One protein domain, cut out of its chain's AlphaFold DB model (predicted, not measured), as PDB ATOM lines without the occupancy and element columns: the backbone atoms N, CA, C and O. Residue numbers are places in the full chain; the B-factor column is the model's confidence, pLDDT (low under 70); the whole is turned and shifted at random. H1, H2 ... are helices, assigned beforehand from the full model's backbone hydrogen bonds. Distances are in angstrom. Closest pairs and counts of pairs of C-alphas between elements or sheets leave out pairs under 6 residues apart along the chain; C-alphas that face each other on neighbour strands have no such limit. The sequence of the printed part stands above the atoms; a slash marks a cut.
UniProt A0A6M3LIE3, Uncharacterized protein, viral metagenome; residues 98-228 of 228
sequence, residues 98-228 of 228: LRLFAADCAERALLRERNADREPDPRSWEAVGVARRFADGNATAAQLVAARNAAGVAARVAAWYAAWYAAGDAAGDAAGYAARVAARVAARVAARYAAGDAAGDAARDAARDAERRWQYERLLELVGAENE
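Overview. This is residues 98 to 228 of the 228 residues of an uncharacterized protein of viral metagenome (UniProt A0A6M3LIE3). Two long helices, H3 and H4, form the sides of an open frame, with H1 and H2 between them at one end and a loop at the other. Residues 159 to 210 stand free. The printed part has 131 residues, 110 of them in four named helices, H1 to H4 in order along the chain, with no named strand; the class is all helix, and the whole is extended, with a radius of gyration of the C-alphas of 21.6 A and spans of 69 by 31 by 20 A.

Along the chain. H1, residues 98 to 115, begins at C-alpha (-56.088, -32.654, -26.728). H2 is residues 122 to 135. H3, residues 141 to 180, measures 56.8 A, with a kink of 27 degrees near residue 174. H4, residues 190 to 227, measures 56.2 A, ending at C-alpha (-61.116, -43.777, -20.536).

Arrangement. H1 and H2 form a hairpin; their closest C-alphas, Ala 103 and Val 128, are 5.5 A apart. H2 and H3 form another; C-alphas 127 and 147 are closest, 4.9 A. H1 touches H4 at a steep tilt of 41 degrees; C-alphas 101 and 219 are closest, 6.2 A. H3 and H4 are apart. Every O i to N i+4 pair is within hydrogen-bond range in H1 and H2, 34 of 36 in H3, 30 of 34 in H4.

Size, cuts and confidence. The printed part has no cut and no long link. Residues 167 to 198 have pLDDT under 70.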
ATOM      1  N   LEU A  98     -56.203 -33.612 -25.628       97.06
ATOM      2  CA  LEU A  98     -56.088 -32.654 -26.728       97.06
ATOM      3  C   LEU A  98     -54.661 -32.122 -26.903       97.06
ATOM      4  O   LEU A  98     -54.197 -31.948 -28.031       97.06
ATOM      5  N   ARG A  99     -53.939 -31.880 -25.804       97.00
ATOM      6  CA  ARG A  99     -52.546 -31.413 -25.857       97.00
ATOM      7  C   ARG A  99     -51.594 -32.505 -26.317       97.00
ATOM      8  O   ARG A  99     -50.706 -32.210 -27.112       97.00
ATOM      9  N   LEU A 100     -51.774 -33.737 -25.843       98.25
ATOM     10  CA  LEU A 100     -50.967 -34.874 -26.286       98.25
ATOM     11  C   LEU A 100     -51.219 -35.190 -27.757       98.25
ATOM     12  O   LEU A 100     -50.261 -35.350 -28.506       98.25
ATOM     13  N   PHE A 101     -52.478 -35.161 -28.190       98.25
ATOM     14  CA  PHE A 101     -52.851 -35.294 -29.592       98.25
ATOM     15  C   PHE A 101     -52.176 -34.222 -30.462       98.25
ATOM     16  O   PHE A 101     -51.516 -34.544 -31.448       98.25
ATOM     17  N   ALA A 102     -52.256 -32.946 -30.070       97.25
ATOM     18  CA  ALA A 102     -51.584 -31.867 -30.793       97.25
ATOM     19  C   ALA A 102     -50.052 -32.037 -30.821       97.25
ATOM     20  O   ALA A 102     -49.422 -31.752 -31.842       97.25
ATOM     21  N   ALA A 103     -49.451 -32.517 -29.726       98.25
ATOM     22  CA  ALA A 103     -48.023 -32.812 -29.655       98.25
ATOM     23  C   ALA A 103     -47.627 -33.980 -30.576       98.25
ATOM     24  O   ALA A 103     -46.618 -33.868 -31.266       98.25
ATOM     25  N   ASP A 104     -48.433 -35.044 -30.652       98.56
ATOM     26  CA  ASP A 104     -48.225 -36.180 -31.561       98.56
ATOM     27  C   ASP A 104     -48.285 -35.733 -33.033       98.56
ATOM     28  O   ASP A 104     -47.420 -36.095 -33.832       98.56
ATOM     29  N   CYS A 105     -49.260 -34.889 -33.392       98.00
ATOM     30  CA  CYS A 105     -49.363 -34.302 -34.731       98.00
ATOM     31  C   CYS A 105     -48.141 -33.439 -35.079       98.00
ATOM     32  O   CYS A 105     -47.579 -33.557 -36.171       98.00
ATOM     33  N   ALA A 106     -47.707 -32.579 -34.152       97.50
ATOM     34  CA  ALA A 106     -46.540 -31.727 -34.347       97.50
ATOM     35  C   ALA A 106     -45.252 -32.554 -34.483       97.50
ATOM     36  O   ALA A 106     -44.487 -32.343 -35.420       97.50
ATOM     37  N   GLU A 107     -45.034 -33.534 -33.606       98.31
ATOM     38  CA  GLU A 107     -43.886 -34.441 -33.663       98.31
ATOM     39  C   GLU A 107     -43.826 -35.201 -34.987       98.31
ATOM     40  O   GLU A 107     -42.774 -35.259 -35.623       98.31
ATOM     41  N   ARG A 108     -44.962 -35.732 -35.453       98.12
ATOM     42  CA  ARG A 108     -45.040 -36.417 -36.745       98.12
ATOM     43  C   ARG A 108     -44.652 -35.506 -37.907       98.12
ATOM     44  O   ARG A 108     -43.967 -35.960 -38.824       98.12
ATOM     45  N   ALA A 109     -45.055 -34.237 -37.876       95.88
ATOM     46  CA  ALA A 109     -44.636 -33.257 -38.874       95.88
ATOM     47  C   ALA A 109     -43.118 -33.009 -38.823       95.88
ATOM     48  O   ALA A 109     -42.464 -33.046 -39.864       95.88
ATOM     49  N   LEU A 110     -42.536 -32.845 -37.629       97.12
ATOM     50  CA  LEU A 110     -41.087 -32.679 -37.463       97.12
ATOM     51  C   LEU A 110     -40.304 -33.914 -37.941       97.12
ATOM     52  O   LEU A 110     -39.288 -33.782 -38.621       97.12
ATOM     53  N   LEU A 111     -40.798 -35.120 -37.648       97.94
ATOM     54  CA  LEU A 111     -40.195 -36.366 -38.121       97.94
ATOM     55  C   LEU A 111     -40.242 -36.482 -39.645       97.94
ATOM     56  O   LEU A 111     -39.289 -36.972 -40.235       97.94
ATOM     57  N   ARG A 112     -41.310 -36.017 -40.303       95.31
ATOM     58  CA  ARG A 112     -41.384 -35.999 -41.774       95.31
ATOM     59  C   ARG A 112     -40.349 -35.080 -42.403       95.31
ATOM     60  O   ARG A 112     -39.749 -35.468 -43.399       95.31
ATOM     61  N   GLU A 113     -40.140 -33.901 -41.827       94.88
ATOM     62  CA  GLU A 113     -39.097 -32.980 -42.283       94.88
ATOM     63  C   GLU A 113     -37.711 -33.609 -42.114       94.88
ATOM     64  O   GLU A 113     -36.959 -33.699 -43.085       94.88
ATOM     65  N   ARG A 114     -37.422 -34.174 -40.932       96.88
ATOM     66  CA  ARG A 114     -36.177 -34.913 -40.678       96.88
ATOM     67  C   ARG A 114     -35.980 -36.080 -41.651       96.88
ATOM     68  O   ARG A 114     -34.899 -36.227 -42.202       96.88
ATOM     69  N   ASN A 115     -37.015 -36.885 -41.891       96.19
ATOM     70  CA  ASN A 115     -36.970 -38.022 -42.822       96.19
ATOM     71  C   ASN A 115     -36.781 -37.596 -44.285       96.19
ATOM     72  O   ASN A 115     -36.467 -38.431 -45.127       96.19
ATOM     73  N   ALA A 116     -37.011 -36.320 -44.591       95.06
ATOM     74  CA  ALA A 116     -36.743 -35.715 -45.884       95.06
ATOM     75  C   ALA A 116     -35.442 -34.885 -45.874       95.06
ATOM     76  O   ALA A 116     -35.315 -33.946 -46.662       95.06
ATOM     77  N   ASP A 117     -34.524 -35.205 -44.954       95.38
ATOM     78  CA  ASP A 117     -33.209 -34.584 -44.755       95.38
ATOM     79  C   ASP A 117     -33.253 -33.073 -44.466       95.38
ATOM     80  O   ASP A 117     -32.283 -32.342 -44.682       95.38
ATOM     81  N   ARG A 118     -34.383 -32.583 -43.943       92.62
ATOM     82  CA  ARG A 118     -34.559 -31.204 -43.472       92.62
ATOM     83  C   ARG A 118     -34.713 -31.215 -41.961       92.62
ATOM     84  O   ARG A 118     -35.821 -31.316 -41.444       92.62
ATOM     85  N   GLU A 119     -33.595 -31.134 -41.244       95.38
ATOM     86  CA  GLU A 119     -33.631 -31.143 -39.779       95.38
ATOM     87  C   GLU A 119     -34.412 -29.927 -39.250       95.38
ATOM     88  O   GLU A 119     -34.038 -28.783 -39.537       95.38
ATOM     89  N   PRO A 120     -35.484 -30.144 -38.469       94.69
ATOM     90  CA  PRO A 120     -36.200 -29.042 -37.851       94.69
ATOM     91  C   PRO A 120     -35.356 -28.323 -36.804       94.69
ATOM     92  O   PRO A 120     -34.513 -28.913 -36.133       94.69
ATOM     93  N   ASP A 121     -35.652 -27.040 -36.596       96.06
ATOM     94  CA  ASP A 121     -35.000 -26.261 -35.546       96.06
ATOM     95  C   ASP A 121     -35.169 -26.937 -34.162       96.06
ATOM     96  O   ASP A 121     -36.296 -27.306 -33.805       96.06
ATOM     97  N   PRO A 122     -34.104 -27.059 -33.342       97.44
ATOM     98  CA  PRO A 122     -34.172 -27.659 -32.006       97.44
ATOM     99  C   PRO A 122     -35.262 -27.070 -31.101       97.44
ATOM    100  O   PRO A 122     -35.835 -27.775 -30.270       97.44
ATOM    101  N   ARG A 123     -35.600 -25.786 -31.274       96.75
ATOM    102  CA  ARG A 123     -36.660 -25.116 -30.504       96.75
ATOM    103  C   ARG A 123     -38.045 -25.675 -30.819       96.75
ATOM    104  O   ARG A 123     -38.911 -25.640 -29.949       96.75
ATOM    105  N   SER A 124     -38.258 -26.207 -32.021       96.00
ATOM    106  CA  SER A 124     -39.504 -26.885 -32.394       96.00
ATOM    107  C   SER A 124     -39.663 -28.203 -31.636       96.00
ATOM    108  O   SER A 124     -40.734 -28.466 -31.091       96.00
ATOM    109  N   TRP A 125     -38.588 -28.990 -31.526       98.00
ATOM    110  CA  TRP A 125     -38.571 -30.213 -30.719       98.00
ATOM    111  C   TRP A 125     -38.806 -29.917 -29.236       98.00
ATOM    112  O   TRP A 125     -39.633 -30.567 -28.597       98.00
ATOM    113  N   GLU A 126     -38.147 -28.887 -28.698       98.06
ATOM    114  CA  GLU A 126     -38.349 -28.485 -27.304       98.06
ATOM    115  C   GLU A 126     -39.783 -28.005 -27.049       98.06
ATOM    116  O   GLU A 126     -40.368 -28.347 -26.024       98.06
ATOM    117  N   ALA A 127     -40.398 -27.275 -27.985       97.06
ATOM    118  CA  ALA A 127     -41.796 -26.864 -27.860       97.06
ATOM    119  C   ALA A 127     -42.753 -28.064 -27.765       97.06
ATOM    120  O   ALA A 127     -43.660 -28.045 -26.929       97.06
ATOM    121  N   VAL A 128     -42.527 -29.122 -28.553       98.25
ATOM    122  CA  VAL A 128     -43.279 -30.387 -28.447       98.25
ATOM    123  C   VAL A 128     -43.035 -31.051 -27.088       98.25
ATOM    124  O   VAL A 128     -43.989 -31.419 -26.401       98.25
ATOM    125  N   GLY A 129     -41.776 -31.150 -26.653       98.25
ATOM    126  CA  GLY A 129     -41.418 -31.734 -25.358       98.25
ATOM    127  C   GLY A 129     -42.062 -31.007 -24.173       98.25
ATOM    128  O   GLY A 129     -42.631 -31.644 -23.283       98.25
ATOM    129  N   VAL A 130     -42.039 -29.672 -24.170       98.25
ATOM    130  CA  VAL A 130     -42.702 -28.847 -23.148       98.25
ATOM    131  C   VAL A 130     -44.217 -29.008 -23.209       98.25
ATOM    132  O   VAL A 130     -44.844 -29.079 -22.154       98.25
ATOM    133  N   ALA A 131     -44.817 -29.096 -24.400       97.81
ATOM    134  CA  ALA A 131     -46.256 -29.318 -24.542       97.81
ATOM    135  C   ALA A 131     -46.699 -30.643 -23.903       97.81
ATOM    136  O   ALA A 131     -47.692 -30.649 -23.173       97.81
ATOM    137  N   ARG A 132     -45.930 -31.726 -24.091       98.50
ATOM    138  CA  ARG A 132     -46.169 -33.017 -23.422       98.50
ATOM    139  C   ARG A 132     -46.034 -32.902 -21.907       98.50
ATOM    140  O   ARG A 132     -46.973 -33.219 -21.187       98.50
ATOM    141  N   ARG A 133     -44.914 -32.353 -21.417       98.50
ATOM    142  CA  ARG A 133     -44.705 -32.156 -19.971       98.50
ATOM    143  C   ARG A 133     -45.813 -31.311 -19.350       98.50
ATOM    144  O   ARG A 133     -46.282 -31.642 -18.272       98.50
ATOM    145  N   PHE A 134     -46.253 -30.252 -20.024       97.88
ATOM    146  CA  PHE A 134     -47.356 -29.415 -19.558       97.88
ATOM    147  C   PHE A 134     -48.678 -30.192 -19.499       97.88
ATOM    148  O   PHE A 134     -49.418 -30.042 -18.533       97.88
ATOM    149  N   ALA A 135     -48.967 -31.030 -20.501       97.12
ATOM    150  CA  ALA A 135     -50.153 -31.889 -20.502       97.12
ATOM    151  C   ALA A 135     -50.171 -32.852 -19.300       97.12
ATOM    152  O   ALA A 135     -51.228 -33.077 -18.720       97.12
ATOM    153  N   ASP A 136     -48.999 -33.340 -18.888       96.56
ATOM    154  CA  ASP A 136     -48.825 -34.204 -17.714       96.56
ATOM    155  C   ASP A 136     -48.636 -33.434 -16.390       96.56
ATOM    156  O   ASP A 136     -48.347 -34.039 -15.361       96.56
ATOM    157  N   GLY A 137     -48.757 -32.100 -16.384       96.94
ATOM    158  CA  GLY A 137     -48.572 -31.275 -15.179       96.94
ATOM    159  C   GLY A 137     -47.113 -31.074 -14.739       96.94
ATOM    160  O   GLY A 137     -46.852 -30.462 -13.707       96.94
ATOM    161  N   ASN A 138     -46.150 -31.523 -15.544       98.00
ATOM    162  CA  ASN A 138     -44.704 -31.463 -15.304       98.00
ATOM    163  C   ASN A 138     -44.024 -30.216 -15.907       98.00
ATOM    164  O   ASN A 138     -42.796 -30.140 -15.985       98.00
ATOM    165  N   ALA A 139     -44.802 -29.242 -16.379       97.62
ATOM    166  CA  ALA A 139     -44.313 -27.934 -16.799       97.62
ATOM    167  C   ALA A 139     -45.338 -26.845 -16.471       97.62
ATOM    168  O   ALA A 139     -46.543 -27.075 -16.444       97.62
ATOM    169  N   THR A 140     -44.849 -25.632 -16.247       97.94
ATOM    170  CA  THR A 140     -45.667 -24.450 -15.960       97.94
ATOM    171  C   THR A 140     -46.198 -23.802 -17.238       97.94
ATOM    172  O   THR A 140     -45.625 -23.942 -18.323       97.94
ATOM    173  N   ALA A 141     -47.258 -23.001 -17.109       95.62
ATOM    174  CA  ALA A 141     -47.798 -22.231 -18.232       95.62
ATOM    175  C   ALA A 141     -46.762 -21.248 -18.805       95.62
ATOM    176  O   ALA A 141     -46.689 -21.060 -20.017       95.62
ATOM    177  N   ALA A 142     -45.915 -20.670 -17.945       96.62
ATOM    178  CA  ALA A 142     -44.828 -19.789 -18.361       96.62
ATOM    179  C   ALA A 142     -43.792 -20.525 -19.227       96.62
ATOM    180  O   ALA A 142     -43.394 -20.008 -20.269       96.62
ATOM    181  N   GLN A 143     -43.404 -21.749 -18.846       95.38
ATOM    182  CA  GLN A 143     -42.504 -22.584 -19.651       95.38
ATOM    183  C   GLN A 143     -43.127 -22.939 -21.007       95.38
ATOM    184  O   GLN A 143     -42.453 -22.829 -22.029       95.38
ATOM    185  N   LEU A 144     -44.421 -23.285 -21.036       94.56
ATOM    186  CA  LEU A 144     -45.145 -23.554 -22.282       94.56
ATOM    187  C   LEU A 144     -45.150 -22.339 -23.221       94.56
ATOM    188  O   LEU A 144     -44.846 -22.466 -24.409       94.56
ATOM    189  N   VAL A 145     -45.465 -21.153 -22.694       95.56
ATOM    190  CA  VAL A 145     -45.465 -19.903 -23.467       95.56
ATOM    191  C   VAL A 145     -44.060 -19.560 -23.962       95.56
ATOM    192  O   VAL A 145     -43.900 -19.201 -25.129       95.56
ATOM    193  N   ALA A 146     -43.040 -19.700 -23.115       91.25
ATOM    194  CA  ALA A 146     -41.655 -19.433 -23.487       91.25
ATOM    195  C   ALA A 146     -41.193 -20.339 -24.638       91.25
ATOM    196  O   ALA A 146     -40.662 -19.840 -25.630       91.25
ATOM    197  N   ALA A 147     -41.464 -21.644 -24.556       93.62
ATOM    198  CA  ALA A 147     -41.103 -22.600 -25.599       93.62
ATOM    199  C   ALA A 147     -41.841 -22.321 -26.918       93.62
ATOM    200  O   ALA A 147     -41.216 -22.264 -27.979       93.62
ATOM    201  N   ARG A 148     -43.151 -22.033 -26.855       91.56
ATOM    202  CA  ARG A 148     -43.941 -21.609 -28.024       91.56
ATOM    203  C   ARG A 148     -43.356 -20.358 -28.676       91.56
ATOM    204  O   ARG A 148     -43.232 -20.305 -29.898       91.56
ATOM    205  N   ASN A 149     -43.012 -19.346 -27.883       91.00
ATOM    206  CA  ASN A 149     -42.451 -18.099 -28.393       91.00
ATOM    207  C   ASN A 149     -41.077 -18.323 -29.031       91.00
ATOM    208  O   ASN A 149     -40.825 -17.796 -30.113       91.00
ATOM    209  N   ALA A 150     -40.217 -19.134 -28.410       87.12
ATOM    210  CA  ALA A 150     -38.903 -19.468 -28.949       87.12
ATOM    211  C   ALA A 150     -39.005 -20.178 -30.311       87.12
ATOM    212  O   ALA A 150     -38.340 -19.763 -31.262       87.12
ATOM    213  N   ALA A 151     -39.878 -21.184 -30.432       88.38
ATOM    214  CA  ALA A 151     -40.154 -21.859 -31.701       88.38
ATOM    215  C   ALA A 151     -40.779 -20.908 -32.739       88.38
ATOM    216  O   ALA A 151     -40.391 -20.903 -33.906       88.38
ATOM    217  N   GLY A 152     -41.699 -20.035 -32.319       82.12
ATOM    218  CA  GLY A 152     -42.310 -19.036 -33.199       82.12
ATOM    219  C   GLY A 152     -41.303 -18.022 -33.751       82.12
ATOM    220  O   GLY A 152     -41.368 -17.666 -34.928       82.12
ATOM    221  N   VAL A 153     -40.346 -17.574 -32.935       88.50
ATOM    222  CA  VAL A 153     -39.236 -16.722 -33.389       88.50
ATOM    223  C   VAL A 153     -38.350 -17.480 -34.376       88.50
ATOM    224  O   VAL A 153     -38.026 -16.925 -35.423       88.50
ATOM    225  N   ALA A 154     -38.016 -18.743 -34.093       81.38
ATOM    226  CA  ALA A 154     -37.248 -19.602 -34.998       81.38
ATOM    227  C   ALA A 154     -37.874 -19.672 -36.395       81.38
ATOM    228  O   ALA A 154     -37.211 -19.395 -37.393       81.38
ATOM    229  N   ALA A 155     -39.177 -19.958 -36.448       83.25
ATOM    230  CA  ALA A 155     -39.924 -20.072 -37.691       83.25
ATOM    231  C   ALA A 155     -39.954 -18.753 -38.476       83.25
ATOM    232  O   ALA A 155     -39.749 -18.753 -39.687       83.25
ATOM    233  N   ARG A 156     -40.159 -17.611 -37.802       81.00
ATOM    234  CA  ARG A 156     -40.138 -16.292 -38.464       81.00
ATOM    235  C   ARG A 156     -38.763 -15.949 -39.023       81.00
ATOM    236  O   ARG A 156     -38.685 -15.412 -40.122       81.00
ATOM    237  N   VAL A 157     -37.698 -16.261 -38.286       83.19
ATOM    238  CA  VAL A 157     -36.321 -16.058 -38.749       83.19
ATOM    239  C   VAL A 157     -36.045 -16.924 -39.977       83.19
ATOM    240  O   VAL A 157     -35.583 -16.402 -40.987       83.19
ATOM    241  N   ALA A 158     -36.397 -18.212 -39.938       78.38
ATOM    242  CA  ALA A 158     -36.241 -19.112 -41.080       78.38
ATOM    243  C   ALA A 158     -37.031 -18.631 -42.311       78.38
ATOM    244  O   ALA A 158     -36.485 -18.582 -43.410       78.38
ATOM    245  N   ALA A 159     -38.285 -18.204 -42.123       81.12
ATOM    246  CA  ALA A 159     -39.110 -17.651 -43.196       81.12
ATOM    247  C   ALA A 159     -38.519 -16.358 -43.779       81.12
ATOM    248  O   ALA A 159     -38.518 -16.175 -44.994       81.12
ATOM    249  N   TRP A 160     -37.983 -15.479 -42.928       79.88
ATOM    250  CA  TRP A 160     -37.311 -14.257 -43.364       79.88
ATOM    251  C   TRP A 160     -36.056 -14.563 -44.193       79.88
ATOM    252  O   TRP A 160     -35.904 -14.003 -45.275       79.88
ATOM    253  N   TYR A 161     -35.207 -15.498 -43.747       78.25
ATOM    254  CA  TYR A 161     -34.042 -15.940 -44.521       78.25
ATOM    255  C   TYR A 161     -34.453 -16.556 -45.860       78.25
ATOM    256  O   TYR A 161     -33.901 -16.181 -46.889       78.25
ATOM    257  N   ALA A 162     -35.441 -17.454 -45.872       76.94
ATOM    258  CA  ALA A 162     -35.933 -18.067 -47.103       76.94
ATOM    259  C   ALA A 162     -36.455 -17.017 -48.100       76.94
ATOM    260  O   ALA A 162     -36.122 -17.077 -49.282       76.94
ATOM    261  N   ALA A 163     -37.211 -16.022 -47.627       75.56
ATOM    262  CA  ALA A 163     -37.681 -14.915 -48.460       75.56
ATOM    263  C   ALA A 163     -36.523 -14.051 -48.986       75.56
ATOM    264  O   ALA A 163     -36.530 -13.660 -50.152       75.56
ATOM    265  N   TRP A 164     -35.516 -13.781 -48.151       74.00
ATOM    266  CA  TRP A 164     -34.324 -13.029 -48.541       74.00
ATOM    267  C   TRP A 164     -33.519 -13.748 -49.630       74.00
ATOM    268  O   TRP A 164     -33.172 -13.136 -50.640       74.00
ATOM    269  N   TYR A 165     -33.268 -15.052 -49.466       70.69
ATOM    270  CA  TYR A 165     -32.587 -15.871 -50.473       70.69
ATOM    271  C   TYR A 165     -33.392 -15.965 -51.769       70.69
ATOM    272  O   TYR A 165     -32.835 -15.718 -52.830       70.69
ATOM    273  N   ALA A 166     -34.705 -16.211 -51.696       70.69
ATOM    274  CA  ALA A 166     -35.559 -16.259 -52.882       70.69
ATOM    275  C   ALA A 166     -35.579 -14.925 -53.652       70.69
ATOM    276  O   ALA A 166     -35.603 -14.922 -54.880       70.69
ATOM    277  N   ALA A 167     -35.537 -13.784 -52.952       67.56
ATOM    278  CA  ALA A 167     -35.421 -12.473 -53.591       67.56
ATOM    279  C   ALA A 167     -34.054 -12.278 -54.274       67.56
ATOM    280  O   ALA A 167     -33.991 -11.716 -55.369       67.56
ATOM    281  N   GLY A 168     -32.973 -12.763 -53.654       62.78
ATOM    282  CA  GLY A 168     -31.634 -12.777 -54.247       62.78
ATOM    283  C   GLY A 168     -31.546 -13.665 -55.492       62.78
ATOM    284  O   GLY A 168     -31.041 -13.224 -56.524       62.78
ATOM    285  N   ASP A 169     -32.111 -14.869 -55.423       63.84
ATOM    286  CA  ASP A 169     -32.168 -15.815 -56.540       63.84
ATOM    287  C   ASP A 169     -33.027 -15.270 -57.683       63.84
ATOM    288  O   ASP A 169     -32.598 -15.304 -58.831       63.84
ATOM    289  N   ALA A 170     -34.186 -14.666 -57.397       60.41
ATOM    290  CA  ALA A 170     -35.023 -14.034 -58.417       60.41
ATOM    291  C   ALA A 170     -34.313 -12.864 -59.125       60.41
ATOM    292  O   ALA A 170     -34.482 -12.678 -60.332       60.41
ATOM    293  N   ALA A 171     -33.491 -12.088 -58.409       58.94
ATOM    294  CA  ALA A 171     -32.662 -11.046 -59.014       58.94
ATOM    295  C   ALA A 171     -31.542 -11.636 -59.897       58.94
ATOM    296  O   ALA A 171     -31.262 -11.106 -60.975       58.94
ATOM    297  N   GLY A 172     -30.941 -12.757 -59.482       54.34
ATOM    298  CA  GLY A 172     -29.956 -13.506 -60.269       54.34
ATOM    299  C   GLY A 172     -30.554 -14.166 -61.518       54.34
ATOM    300  O   GLY A 172     -29.987 -14.076 -62.611       54.34
ATOM    301  N   ASP A 173     -31.739 -14.756 -61.389       58.53
ATOM    302  CA  ASP A 173     -32.475 -15.389 -62.480       58.53
ATOM    303  C   ASP A 173     -33.037 -14.364 -63.464       58.53
ATOM    304  O   ASP A 173     -33.003 -14.616 -64.664       58.53
ATOM    305  N   ALA A 174     -33.472 -13.178 -63.025       55.47
ATOM    306  CA  ALA A 174     -33.857 -12.095 -63.936       55.47
ATOM    307  C   ALA A 174     -32.680 -11.645 -64.825       55.47
ATOM    308  O   ALA A 174     -32.859 -11.415 -66.024       55.47
ATOM    309  N   ALA A 175     -31.461 -11.604 -64.273       53.28
ATOM    310  CA  ALA A 175     -30.243 -11.334 -65.036       53.28
ATOM    311  C   ALA A 175     -29.871 -12.499 -65.984       53.28
ATOM    312  O   ALA A 175     -29.403 -12.267 -67.100       53.28
ATOM    313  N   GLY A 176     -30.122 -13.752 -65.584       51.12
ATOM    314  CA  GLY A 176     -29.844 -14.949 -66.391       51.12
ATOM    315  C   GLY A 176     -30.895 -15.281 -67.466       51.12
ATOM    316  O   GLY A 176     -30.554 -15.818 -68.523       51.12
ATOM    317  N   TYR A 177     -32.166 -14.954 -67.229       51.50
ATOM    318  CA  TYR A 177     -33.312 -15.225 -68.108       51.50
ATOM    319  C   TYR A 177     -33.313 -14.298 -69.329       51.50
ATOM    320  O   TYR A 177     -33.510 -14.772 -70.452       51.50
ATOM    321  N   ALA A 178     -32.969 -13.016 -69.145       52.81
ATOM    322  CA  ALA A 178     -32.772 -12.064 -70.243       52.81
ATOM    323  C   ALA A 178     -31.705 -12.535 -71.254       52.81
ATOM    324  O   ALA A 178     -31.827 -12.274 -72.449       52.81
ATOM    325  N   ALA A 179     -30.703 -13.302 -70.806       50.41
ATOM    326  CA  ALA A 179     -29.668 -13.866 -71.672       50.41
ATOM    327  C   ALA A 179     -30.087 -15.167 -72.393       50.41
ATOM    328  O   ALA A 179     -29.540 -15.487 -73.448       50.41
ATOM    329  N   ARG A 180     -31.045 -15.940 -71.855       52.25
ATOM    330  CA  ARG A 180     -31.395 -17.290 -72.358       52.25
ATOM    331  C   ARG A 180     -32.659 -17.352 -73.222       52.25
ATOM    332  O   ARG A 180     -32.819 -18.300 -73.991       52.25
ATOM    333  N   VAL A 181     -33.561 -16.377 -73.116       53.69
ATOM    334  CA  VAL A 181     -34.918 -16.467 -73.701       53.69
ATOM    335  C   VAL A 181     -35.011 -15.948 -75.132       53.69
ATOM    336  O   VAL A 181     -36.006 -16.192 -75.808       53.69
ATOM    337  N   ALA A 182     -33.926 -15.398 -75.674       51.22
ATOM    338  CA  ALA A 182     -33.836 -15.083 -77.096       51.22
ATOM    339  C   ALA A 182     -33.968 -16.311 -78.030       51.22
ATOM    340  O   ALA A 182     -33.965 -16.130 -79.243       51.22
ATOM    341  N   ALA A 183     -34.086 -17.551 -77.522       49.34
ATOM    342  CA  ALA A 183     -33.929 -18.725 -78.374       49.34
ATOM    343  C   ALA A 183     -35.053 -19.770 -78.470       49.34
ATOM    344  O   ALA A 183     -35.011 -20.441 -79.501       49.34
ATOM    345  N   ARG A 184     -35.993 -20.056 -77.528       55.78
ATOM    346  CA  ARG A 184     -36.700 -21.363 -77.722       55.78
ATOM    347  C   ARG A 184     -38.033 -21.829 -77.133       55.78
ATOM    348  O   ARG A 184     -38.274 -23.023 -77.321       55.78
ATOM    349  N   VAL A 185     -38.934 -21.087 -76.484       53.19
ATOM    350  CA  VAL A 185     -40.109 -21.815 -75.930       53.19
ATOM    351  C   VAL A 185     -41.434 -21.059 -75.921       53.19
ATOM    352  O   VAL A 185     -41.750 -20.373 -74.963       53.19
ATOM    353  N   ALA A 186     -42.265 -21.307 -76.940       50.69
ATOM    354  CA  ALA A 186     -43.697 -20.983 -76.913       50.69
ATOM    355  C   ALA A 186     -44.611 -22.233 -76.889       50.69
ATOM    356  O   ALA A 186     -45.692 -22.179 -76.323       50.69
ATOM    357  N   ALA A 187     -44.183 -23.394 -77.411       52.16
ATOM    358  CA  ALA A 187     -45.067 -24.568 -77.540       52.16
ATOM    359  C   ALA A 187     -44.818 -25.710 -76.527       52.16
ATOM    360  O   ALA A 187     -45.694 -26.538 -76.299       52.16
ATOM    361  N   ARG A 188     -43.642 -25.778 -75.885       54.19
ATOM    362  CA  ARG A 188     -43.262 -26.904 -74.997       54.19
ATOM    363  C   ARG A 188     -43.731 -26.758 -73.540       54.19
ATOM    364  O   ARG A 188     -43.597 -27.698 -72.766       54.19
ATOM    365  N   VAL A 189     -44.257 -25.587 -73.180       58.66
ATOM    366  CA  VAL A 189     -44.655 -25.215 -71.812       58.66
ATOM    367  C   VAL A 189     -46.105 -25.621 -71.532       58.66
ATOM    368  O   VAL A 189     -46.356 -26.320 -70.559       58.66
ATOM    369  N   ALA A 190     -47.046 -25.318 -72.427       55.47
ATOM    370  CA  ALA A 190     -48.477 -25.512 -72.159       55.47
ATOM    371  C   ALA A 190     -48.878 -26.967 -71.818       55.47
ATOM    372  O   ALA A 190     -49.677 -27.186 -70.914       55.47
ATOM    373  N   ALA A 191     -48.283 -27.973 -72.473       51.81
ATOM    374  CA  ALA A 191     -48.616 -29.383 -72.232       51.81
ATOM    375  C   ALA A 191     -47.936 -29.996 -70.988       51.81
ATOM    376  O   ALA A 191     -48.424 -30.983 -70.446       51.81
ATOM    377  N   ARG A 192     -46.814 -29.426 -70.518       53.75
ATOM    378  CA  ARG A 192     -46.089 -29.917 -69.329       53.75
ATOM    379  C   ARG A 192     -46.668 -29.387 -68.015       53.75
ATOM    380  O   ARG A 192     -46.546 -30.069 -67.007       53.75
ATOM    381  N   TYR A 193     -47.309 -28.218 -68.041       56.16
ATOM    382  CA  TYR A 193     -47.943 -27.622 -66.861       56.16
ATOM    383  C   TYR A 193     -49.269 -28.319 -66.511       56.16
ATOM    384  O   TYR A 193     -49.438 -28.784 -65.391       56.16
ATOM    385  N   ALA A 194     -50.155 -28.552 -67.486       54.22
ATOM    386  CA  ALA A 194     -51.481 -29.122 -67.206       54.22
ATOM    387  C   ALA A 194     -51.466 -30.577 -66.678       54.22
ATOM    388  O   ALA A 194     -52.318 -30.948 -65.875       54.22
ATOM    389  N   ALA A 195     -50.506 -31.411 -67.101       53.72
ATOM    390  CA  ALA A 195     -50.392 -32.800 -66.633       53.72
ATOM    391  C   ALA A 195     -49.553 -32.953 -65.346       53.72
ATOM    392  O   ALA A 195     -49.717 -33.937 -64.625       53.72
ATOM    393  N   GLY A 196     -48.667 -31.995 -65.046       53.81
ATOM    394  CA  GLY A 196     -47.894 -31.961 -63.800       53.81
ATOM    395  C   GLY A 196     -48.703 -31.434 -62.614       53.81
ATOM    396  O   GLY A 196     -48.551 -31.940 -61.502       53.81
ATOM    397  N   ASP A 197     -49.606 -30.483 -62.863       61.88
ATOM    398  CA  ASP A 197     -50.401 -29.844 -61.811       61.88
ATOM    399  C   ASP A 197     -51.484 -30.786 -61.259       61.88
ATOM    400  O   ASP A 197     -51.549 -30.992 -60.050       61.88
ATOM    401  N   ALA A 198     -52.245 -31.477 -62.119       65.94
ATOM    402  CA  ALA A 198     -53.310 -32.385 -61.673       65.94
ATOM    403  C   ALA A 198     -52.790 -33.621 -60.908       65.94
ATOM    404  O   ALA A 198     -53.388 -34.046 -59.919       65.94
ATOM    405  N   ALA A 199     -51.662 -34.200 -61.340       70.00
ATOM    406  CA  ALA A 199     -51.026 -35.309 -60.625       70.00
ATOM    407  C   ALA A 199     -50.427 -34.849 -59.283       70.00
ATOM    408  O   ALA A 199     -50.484 -35.580 -58.294       70.00
ATOM    409  N   GLY A 200     -49.885 -33.626 -59.242       70.19
ATOM    410  CA  GLY A 200     -49.418 -32.992 -58.014       70.19
ATOM    411  C   GLY A 200     -50.552 -32.730 -57.024       70.19
ATOM    412  O   GLY A 200     -50.397 -33.017 -55.839       70.19
ATOM    413  N   ASP A 201     -51.699 -32.249 -57.498       76.81
ATOM    414  CA  ASP A 201     -52.880 -32.001 -56.666       76.81
ATOM    415  C   ASP A 201     -53.457 -33.300 -56.097       76.81
ATOM    416  O   ASP A 201     -53.626 -33.409 -54.884       76.81
ATOM    417  N   ALA A 202     -53.619 -34.337 -56.923       78.94
ATOM    418  CA  ALA A 202     -54.074 -35.647 -56.454       78.94
ATOM    419  C   ALA A 202     -53.127 -36.262 -55.404       78.94
ATOM    420  O   ALA A 202     -53.579 -36.841 -54.415       78.94
ATOM    421  N   ALA A 203     -51.809 -36.116 -55.580       82.62
ATOM    422  CA  ALA A 203     -50.829 -36.583 -54.601       82.62
ATOM    423  C   ALA A 203     -50.906 -35.797 -53.280       82.62
ATOM    424  O   ALA A 203     -50.785 -36.389 -52.204       82.62
ATOM    425  N   ARG A 204     -51.135 -34.477 -53.340       81.88
ATOM    426  CA  ARG A 204     -51.337 -33.634 -52.150       81.88
ATOM    427  C   ARG A 204     -52.605 -34.025 -51.404       81.88
ATOM    428  O   ARG A 204     -52.561 -34.131 -50.181       81.88
ATOM    429  N   ASP A 205     -53.699 -34.268 -52.113       86.81
ATOM    430  CA  ASP A 205     -54.969 -34.657 -51.500       86.81
ATOM    431  C   ASP A 205     -54.883 -36.050 -50.873       86.81
ATOM    432  O   ASP A 205     -55.240 -36.221 -49.709       86.81
ATOM    433  N   ALA A 206     -54.260 -37.017 -51.553       88.12
ATOM    434  CA  ALA A 206     -53.996 -38.333 -50.971       88.12
ATOM    435  C   ALA A 206     -53.111 -38.256 -49.711       88.12
ATOM    436  O   ALA A 206     -53.356 -38.970 -48.735       88.12
ATOM    437  N   ALA A 207     -52.097 -37.383 -49.701       88.94
ATOM    438  CA  ALA A 207     -51.250 -37.165 -48.530       88.94
ATOM    439  C   ALA A 207     -52.015 -36.503 -47.371       88.94
ATOM    440  O   ALA A 207     -51.827 -36.895 -46.216       88.94
ATOM    441  N   ARG A 208     -52.901 -35.539 -47.663       88.25
ATOM    442  CA  ARG A 208     -53.799 -34.922 -46.674       88.25
ATOM    443  C   ARG A 208     -54.745 -35.950 -46.074       88.25
ATOM    444  O   ARG A 208     -54.853 -36.023 -44.853       88.25
ATOM    445  N   ASP A 209     -55.367 -36.782 -46.899       91.00
ATOM    446  CA  ASP A 209     -56.281 -37.826 -46.439       91.00
ATOM    447  C   ASP A 209     -55.568 -38.872 -45.583       91.00
ATOM    448  O   ASP A 209     -56.072 -39.263 -44.529       91.00
ATOM    449  N   ALA A 210     -54.379 -39.311 -46.001       92.44
ATOM    450  CA  ALA A 210     -53.567 -40.241 -45.225       92.44
ATOM    451  C   ALA A 210     -53.180 -39.651 -43.862       92.44
ATOM    452  O   ALA A 210     -53.210 -40.356 -42.851       92.44
ATOM    453  N   GLU A 211     -52.852 -38.357 -43.813       95.50
ATOM    454  CA  GLU A 211     -52.572 -37.679 -42.552       95.50
ATOM    455  C   GLU A 211     -53.812 -37.569 -41.670       95.50
ATOM    456  O   GLU A 211     -53.744 -37.915 -40.494       95.50
ATOM    457  N   ARG A 212     -54.958 -37.164 -42.224       94.50
ATOM    458  CA  ARG A 212     -56.213 -37.074 -41.467       94.50
ATOM    459  C   ARG A 212     -56.638 -38.417 -40.885       94.50
ATOM    460  O   ARG A 212     -57.135 -38.452 -39.764       94.50
ATOM    461  N   ARG A 213     -56.439 -39.517 -41.615       95.38
ATOM    462  CA  ARG A 213     -56.714 -40.870 -41.104       95.38
ATOM    463  C   ARG A 213     -55.807 -41.221 -39.934       95.38
ATOM    464  O   ARG A 213     -56.316 -41.624 -38.898       95.38
ATOM    465  N   TRP A 214     -54.501 -40.982 -40.066       97.50
ATOM    466  CA  TRP A 214     -53.564 -41.217 -38.965       97.50
ATOM    467  C   TRP A 214     -53.919 -40.376 -37.730       97.50
ATOM    468  O   TRP A 214     -53.950 -40.895 -36.619       97.50
ATOM    469  N   GLN A 215     -54.239 -39.092 -37.915       97.81
ATOM    470  CA  GLN A 215     -54.663 -38.211 -36.825       97.81
ATOM    471  C   GLN A 215     -55.944 -38.719 -36.155       97.81
ATOM    472  O   GLN A 215     -56.048 -38.737 -34.933       97.81
ATOM    473  N   TYR A 216     -56.917 -39.159 -36.949       97.12
ATOM    474  CA  TYR A 216     -58.165 -39.713 -36.443       97.12
ATOM    475  C   TYR A 216     -57.941 -40.992 -35.627       97.12
ATOM    476  O   TYR A 216     -58.433 -41.089 -34.507       97.12
ATOM    477  N   GLU A 217     -57.156 -41.936 -36.141       97.25
ATOM    478  CA  GLU A 217     -56.792 -43.163 -35.423       97.25
ATOM    479  C   GLU A 217     -56.066 -42.837 -34.116       97.25
ATOM    480  O   GLU A 217     -56.438 -43.337 -33.055       97.25
ATOM    481  N   ARG A 218     -55.105 -41.910 -34.169       98.06
ATOM    482  CA  ARG A 218     -54.336 -41.508 -32.996       98.06
ATOM    483  C   ARG A 218     -55.191 -40.838 -31.921       98.06
ATOM    484  O   ARG A 218     -54.984 -41.077 -30.732       98.06
ATOM    485  N   LEU A 219     -56.164 -40.019 -32.319       97.50
ATOM    486  CA  LEU A 219     -57.140 -39.447 -31.392       97.50
ATOM    487  C   LEU A 219     -57.916 -40.558 -30.673       97.50
ATOM    488  O   LEU A 219     -58.063 -40.500 -29.456       97.50
ATOM    489  N   LEU A 220     -58.397 -41.563 -31.410       96.38
ATOM    490  CA  LEU A 220     -59.154 -42.671 -30.826       96.38
ATOM    491  C   LEU A 220     -58.304 -43.523 -29.876       96.38
ATOM    492  O   LEU A 220     -58.814 -43.932 -28.838       96.38
ATOM    493  N   GLU A 221     -57.023 -43.745 -30.184       97.19
ATOM    494  CA  GLU A 221     -56.083 -44.416 -29.276       97.19
ATOM    495  C   GLU A 221     -55.934 -43.664 -27.947       97.19
ATOM    496  O   GLU A 221     -56.040 -44.267 -26.882       97.19
ATOM    497  N   LEU A 222     -55.714 -42.344 -27.998       96.94
ATOM    498  CA  LEU A 222     -55.566 -41.515 -26.796       96.94
ATOM    499  C   LEU A 222     -56.857 -41.463 -25.974       96.94
ATOM    500  O   LEU A 222     -56.812 -41.538 -24.748       96.94
ATOM    501  N   VAL A 223     -58.004 -41.350 -26.648       96.25
ATOM    502  CA  VAL A 223     -59.316 -41.378 -25.996       96.25
ATOM    503  C   VAL A 223     -59.562 -42.732 -25.335       96.25
ATOM    504  O   VAL A 223     -60.012 -42.757 -24.195       96.25
ATOM    505  N   GLY A 224     -59.246 -43.842 -26.006       93.44
ATOM    506  CA  GLY A 224     -59.353 -45.181 -25.426       93.44
ATOM    507  C   GLY A 224     -58.487 -45.328 -24.178       93.44
ATOM    508  O   GLY A 224     -59.008 -45.619 -23.110       93.44
ATOM    509  N   ALA A 225     -57.195 -45.014 -24.286       91.31
ATOM    510  CA  ALA A 225     -56.230 -45.202 -23.203       91.31
ATOM    511  C   ALA A 225     -56.511 -44.375 -21.931       91.31
ATOM    512  O   ALA A 225     -56.097 -44.777 -20.849       91.31
ATOM    513  N   GLU A 226     -57.165 -43.210 -22.035       88.00
ATOM    514  CA  GLU A 226     -57.529 -42.379 -20.870       88.00
ATOM    515  C   GLU A 226     -58.911 -42.692 -20.272       88.00
ATOM    516  O   GLU A 226     -59.233 -42.186 -19.198       88.00
ATOM    517  N   ASN A 227     -59.747 -43.470 -20.966       86.38
ATOM    518  CA  ASN A 227     -61.116 -43.777 -20.536       86.38
ATOM    519  C   ASN A 227     -61.322 -45.279 -20.221       86.38
ATOM    520  O   ASN A 227     -62.467 -45.693 -20.025       86.38
ATOM    521  N   GLU A 228     -60.242 -46.067 -20.189       73.00
ATOM    522  CA  GLU A 228     -60.162 -47.430 -19.626       73.00
ATOM    523  C   GLU A 228     -59.821 -47.391 -18.129       73.00
ATOM    524  O   GLU A 228     -60.454 -48.162 -17.369       73.00
TER     525      GLU A 228